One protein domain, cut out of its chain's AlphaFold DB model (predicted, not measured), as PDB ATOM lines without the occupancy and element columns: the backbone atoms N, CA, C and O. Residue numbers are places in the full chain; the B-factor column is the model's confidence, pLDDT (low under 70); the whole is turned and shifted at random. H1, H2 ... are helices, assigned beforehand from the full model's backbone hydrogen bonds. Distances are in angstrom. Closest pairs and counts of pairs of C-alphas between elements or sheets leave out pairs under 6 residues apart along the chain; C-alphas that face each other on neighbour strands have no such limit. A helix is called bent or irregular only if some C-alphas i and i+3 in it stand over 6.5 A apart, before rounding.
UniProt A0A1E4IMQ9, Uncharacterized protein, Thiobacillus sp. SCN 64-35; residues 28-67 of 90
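This is residues 28 to 67 of the 90 residues of an uncharacterized protein of Thiobacillus sp. SCN 64-35 (UniProt A0A1E4IMQ9). The domain is an uneven helical hairpin: the short helix H1 lies beside part of the long helix H2, which makes the longest axis, and residues 58 to 65, of which 58 to 62 belong to H2, stick out. The printed part has 40 residues with two named helices, H1 then H2, and no named strand, and its class is all helix. It is only just loose, close to compact, with a radius of gyration of the C-alphas of 11.2 A, and elongated, spanning 32 by 17 by 10 A.

H1, residues 28 to 39, and H2, residues 42 to 62, form a helical hairpin. They touch, the closest C-alphas being those of Pro 28 and Thr 52, 5.0 A apart. They run opposite ways at a steep tilt of 37 degrees, only just past shallow. Every O i to N i+4 pair is within hydrogen-bond range in H1, and 15 of 17 in H2.

H1 begins at C-alpha 28 (-11.667, -15.965, 42.090) and is 16.5 A long. H2 is 30.9 A long and ends at C-alpha 62 (-5.955, -30.419, 38.035). H2 is irregular, with C-alphas 43 and 46 7.8 A apart, and has a kink of 26 degrees near residue 49.

The C-alphas farthest apart, of Asp 43 and Arg 65, are 32.0 A apart. The link is tight, the printed part has no cut, and no printed residue is under 70 in pLDDT.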
ATOM      1  N   PRO A  28     -12.514 -16.996  42.694       93.88
ATOM      2  CA  PRO A  28     -11.667 -15.965  42.090       93.88
ATOM      3  C   PRO A  28     -12.097 -14.531  42.422       93.88
ATOM      4  O   PRO A  28     -11.231 -13.694  42.653       93.88
ATOM      5  N   ILE A  29     -13.408 -14.257  42.489       94.94
ATOM      6  CA  ILE A  29     -13.943 -12.923  42.818       94.94
ATOM      7  C   ILE A  29     -13.599 -12.565  44.268       94.94
ATOM      8  O   ILE A  29     -13.015 -11.518  44.524       94.94
ATOM      9  N   THR A  30     -13.900 -13.463  45.211       94.50
ATOM     10  CA  THR A  30     -13.626 -13.253  46.639       94.50
ATOM     11  C   THR A  30     -12.132 -13.092  46.908       94.50
ATOM     12  O   THR A  30     -11.740 -12.186  47.636       94.50
ATOM     13  N   ALA A  31     -11.291 -13.931  46.295       93.50
ATOM     14  CA  ALA A  31      -9.841 -13.854  46.460       93.50
ATOM     15  C   ALA A  31      -9.264 -12.533  45.933       93.50
ATOM     16  O   ALA A  31      -8.439 -11.918  46.604       93.50
ATOM     17  N   PHE A  32      -9.721 -12.087  44.760       93.69
ATOM     18  CA  PHE A  32      -9.304 -10.817  44.178       93.69
ATOM     19  C   PHE A  32      -9.704  -9.626  45.062       93.69
ATOM     20  O   PHE A  32      -8.841  -8.817  45.392       93.69
ATOM     21  N   VAL A  33     -10.972  -9.542  45.480       93.50
ATOM     22  CA  VAL A  33     -11.467  -8.430  46.309       93.50
ATOM     23  C   VAL A  33     -10.689  -8.340  47.619       93.50
ATOM     24  O   VAL A  33     -10.226  -7.263  47.966       93.50
ATOM     25  N   ILE A  34     -10.470  -9.466  48.309       93.38
ATOM     26  CA  ILE A  34      -9.722  -9.484  49.574       93.38
ATOM     27  C   ILE A  34      -8.325  -8.892  49.397       93.38
ATOM     28  O   ILE A  34      -7.924  -8.033  50.176       93.38
ATOM     29  N   VAL A  35      -7.571  -9.331  48.385       92.44
ATOM     30  CA  VAL A  35      -6.198  -8.838  48.223       92.44
ATOM     31  C   VAL A  35      -6.177  -7.393  47.738       92.44
ATOM     32  O   VAL A  35      -5.340  -6.627  48.210       92.44
ATOM     33  N   MET A  36      -7.098  -7.005  46.854       92.94
ATOM     34  CA  MET A  36      -7.231  -5.624  46.381       92.94
ATOM     35  C   MET A  36      -7.476  -4.659  47.546       92.94
ATOM     36  O   MET A  36      -6.716  -3.707  47.700       92.94
ATOM     37  N   GLU A  37      -8.432  -4.975  48.423       93.31
ATOM     38  CA  GLU A  37      -8.714  -4.196  49.635       93.31
ATOM     39  C   GLU A  37      -7.505  -4.166  50.587       93.31
ATOM     40  O   GLU A  37      -7.139  -3.116  51.104       93.31
ATOM     41  N   MET A  38      -6.820  -5.299  50.790       91.12
ATOM     42  CA  MET A  38      -5.648  -5.370  51.679       91.12
ATOM     43  C   MET A  38      -4.417  -4.621  51.155       91.12
ATOM     44  O   MET A  38      -3.549  -4.258  51.947       91.12
ATOM     45  N   THR A  39      -4.304  -4.426  49.839       88.44
ATOM     46  CA  THR A  39      -3.183  -3.696  49.223       88.44
ATOM     47  C   THR A  39      -3.513  -2.252  48.870       88.44
ATOM     48  O   THR A  39      -2.619  -1.550  48.396       88.44
ATOM     49  N   ASP A  40      -4.758  -1.808  49.086       85.81
ATOM     50  CA  ASP A  40      -5.265  -0.464  48.755       85.81
ATOM     51  C   ASP A  40      -4.902  -0.013  47.319       85.81
ATOM     52  O   ASP A  40      -4.738   1.163  46.995       85.81
ATOM     53  N   SER A  41      -4.707  -0.987  46.423       75.25
ATOM     54  CA  SER A  41      -4.070  -0.797  45.117       75.25
ATOM     55  C   SER A  41      -5.092  -0.963  44.002       75.25
ATOM     56  O   SER A  41      -5.123  -1.968  43.289       75.25
ATOM     57  N   HIS A  42      -5.926   0.061  43.830       82.81
ATOM     58  CA  HIS A  42      -7.011   0.083  42.844       82.81
ATOM     59  C   HIS A  42      -6.516   0.025  41.386       82.81
ATOM     60  O   HIS A  42      -7.198  -0.516  40.516       82.81
ATOM     61  N   ASP A  43      -5.289   0.474  41.112       86.19
ATOM     62  CA  ASP A  43      -4.668   0.360  39.782       86.19
ATOM     63  C   ASP A  43      -4.406  -1.101  39.367       86.19
ATOM     64  O   ASP A  43      -4.224  -1.405  38.187       86.19
ATOM     65  N   MET A  44      -4.399  -2.036  40.325       88.06
ATOM     66  CA  MET A  44      -4.087  -3.447  40.092       88.06
ATOM     67  C   MET A  44      -5.323  -4.337  39.897       88.06
ATOM     68  O   MET A  44      -5.195  -5.556  39.804       88.06
ATOM     69  N   VAL A  45      -6.520  -3.762  39.768       90.94
ATOM     70  CA  VAL A  45      -7.776  -4.525  39.650       90.94
ATOM     71  C   VAL A  45      -7.750  -5.537  38.499       90.94
ATOM     72  O   VAL A  45      -7.986  -6.730  38.695       90.94
ATOM     73  N   VAL A  46      -7.401  -5.077  37.296       93.75
ATOM     74  CA  VAL A  46      -7.355  -5.915  36.088       93.75
ATOM     75  C   VAL A  46      -6.316  -7.045  36.191       93.75
ATOM     76  O   VAL A  46      -6.695  -8.202  35.982       93.75
ATOM     77  N   PRO A  47      -5.032  -6.782  36.521       92.81
ATOM     78  CA  PRO A  47      -4.035  -7.848  36.609       92.81
ATOM     79  C   PRO A  47      -4.338  -8.867  37.713       92.81
ATOM     80  O   PRO A  47      -4.124 -10.061  37.501       92.81
ATOM     81  N   LEU A  48      -4.882  -8.441  38.860       93.62
ATOM     82  CA  LEU A  48      -5.246  -9.367  39.933       93.62
ATOM     83  C   LEU A  48      -6.426 -10.258  39.536       93.62
ATOM     84  O   LEU A  48      -6.366 -11.468  39.742       93.62
ATOM     85  N   MET A  49      -7.462  -9.699  38.908       95.94
ATOM     86  CA  MET A  49      -8.605 -10.482  38.437       95.94
ATOM     87  C   MET A  49      -8.205 -11.500  37.360       95.94
ATOM     88  O   MET A  49      -8.638 -12.652  37.400       95.94
ATOM     89  N   LEU A  50      -7.336 -11.118  36.418       96.75
ATOM     90  CA  LEU A  50      -6.803 -12.054  35.421       96.75
ATOM     91  C   LEU A  50      -6.020 -13.192  36.081       96.75
ATOM     92  O   LEU A  50      -6.231 -14.357  35.744       96.75
ATOM     93  N   ALA A  51      -5.161 -12.867  37.048       96.62
ATOM     94  CA  ALA A  51      -4.380 -13.852  37.782       96.62
ATOM     95  C   ALA A  51      -5.264 -14.833  38.571       96.62
ATOM     96  O   ALA A  51      -5.025 -16.042  38.520       96.62
ATOM     97  N   THR A  52      -6.313 -14.359  39.254       97.12
ATOM     98  CA  THR A  52      -7.219 -15.243  40.007       97.12
ATOM     99  C   THR A  52      -8.054 -16.138  39.107       97.12
ATOM    100  O   THR A  52      -8.254 -17.312  39.438       97.12
ATOM    101  N   LEU A  53      -8.522 -15.627  37.966       97.38
ATOM    102  CA  LEU A  53      -9.263 -16.406  36.976       97.38
ATOM    103  C   LEU A  53      -8.389 -17.500  36.362       97.38
ATOM    104  O   LEU A  53      -8.799 -18.662  36.358       97.38
ATOM    105  N   PHE A  54      -7.171 -17.163  35.925       97.62
ATOM    106  CA  PHE A  54      -6.222 -18.140  35.388       97.62
ATOM    107  C   PHE A  54      -5.856 -19.205  36.421       97.62
ATOM    108  O   PHE A  54      -5.952 -20.399  36.135       97.62
ATOM    109  N   ALA A  55      -5.498 -18.797  37.640       97.31
ATOM    110  CA  ALA A  55      -5.138 -19.731  38.700       97.31
ATOM    111  C   ALA A  55      -6.305 -20.654  39.076       97.31
ATOM    112  O   ALA A  55      -6.110 -21.854  39.261       97.31
ATOM    113  N   THR A  56      -7.531 -20.124  39.136       96.56
ATOM    114  CA  THR A  56      -8.733 -20.932  39.388       96.56
ATOM    115  C   THR A  56      -9.002 -21.904  38.243       96.56
ATOM    116  O   THR A  56      -9.345 -23.056  38.504       96.56
ATOM    117  N   ALA A  57      -8.853 -21.475  36.988       96.50
ATOM    118  CA  ALA A  57      -9.057 -22.329  35.822       96.50
ATOM    119  C   ALA A  57      -8.065 -23.501  35.814       96.50
ATOM    120  O   ALA A  57      -8.488 -24.656  35.784       96.50
ATOM    121  N   VAL A  58      -6.766 -23.214  35.950       97.25
ATOM    122  CA  VAL A  58      -5.711 -24.238  36.026       97.25
ATOM    123  C   VAL A  58      -5.926 -25.153  37.234       97.25
ATOM    124  O   VAL A  58      -5.857 -26.374  37.106       97.25
ATOM    125  N   SER A  59      -6.265 -24.588  38.397       96.94
ATOM    126  CA  SER A  59      -6.574 -25.369  39.598       96.94
ATOM    127  C   SER A  59      -7.736 -26.333  39.369       96.94
ATOM    128  O   SER A  59      -7.620 -27.502  39.714       96.94
ATOM    129  N   ARG A  60      -8.831 -25.894  38.733       94.56
ATOM    130  CA  ARG A  60      -9.994 -26.752  38.447       94.56
ATOM    131  C   ARG A  60      -9.697 -27.849  37.427       94.56
ATOM    132  O   ARG A  60     -10.305 -28.912  37.519       94.56
ATOM    133  N   MET A  61      -8.776 -27.613  36.491       96.19
ATOM    134  CA  MET A  61      -8.320 -28.640  35.549       96.19
ATOM    135  C   MET A  61      -7.552 -29.768  36.254       96.19
ATOM    136  O   MET A  61      -7.685 -30.923  35.864       96.19
ATOM    137  N   ILE A  62      -6.773 -29.445  37.293       95.12
ATOM    138  CA  ILE A  62      -5.955 -30.419  38.035       95.12
ATOM    139  C   ILE A  62      -6.748 -31.049  39.192       95.12
ATOM    140  O   ILE A  62      -6.742 -32.264  39.374       95.12
ATOM    141  N   CYS A  63      -7.438 -30.229  39.985       91.56
ATOM    142  CA  CYS A  63      -8.236 -30.629  41.138       91.56
ATOM    143  C   CYS A  63      -9.658 -30.055  41.020       91.56
ATOM    144  O   CYS A  63      -9.911 -28.912  41.405       91.56
ATOM    145  N   PRO A  64     -10.637 -30.840  40.541       88.75
ATOM    146  CA  PRO A  64     -12.004 -30.356  40.338       88.75
ATOM    147  C   PRO A  64     -12.759 -30.007  41.629       88.75
ATOM    148  O   PRO A  64     -13.823 -29.388  41.581       88.75
ATOM    149  N   ARG A  65     -12.267 -30.455  42.793       88.56
ATOM    150  CA  ARG A  65     -12.923 -30.247  44.088       88.56
ATOM    151  C   ARG A  65     -12.231 -29.124  44.874       88.56
ATOM    152  O   ARG A  65     -11.064 -29.285  45.223       88.56
ATOM    153  N   PRO A  66     -12.948 -28.047  45.249       88.50
ATOM    154  CA  PRO A  66     -12.375 -26.989  46.075       88.50
ATOM    155  C   PRO A  66     -12.033 -27.500  47.477       88.50
ATOM    156  O   PRO A  66     -12.750 -28.340  48.034       88.50
ATOM    157  N   LEU A  67     -10.971 -26.946  48.073       87.81
ATOM    158  CA  LEU A  67     -10.409 -27.401  49.350       87.81
ATOM    159  C   LEU A  67     -11.459 -27.504  50.463       87.81
ATOM    160  O   LEU A  67     -11.523 -28.511  51.168       87.81
TER     161      LEU A  67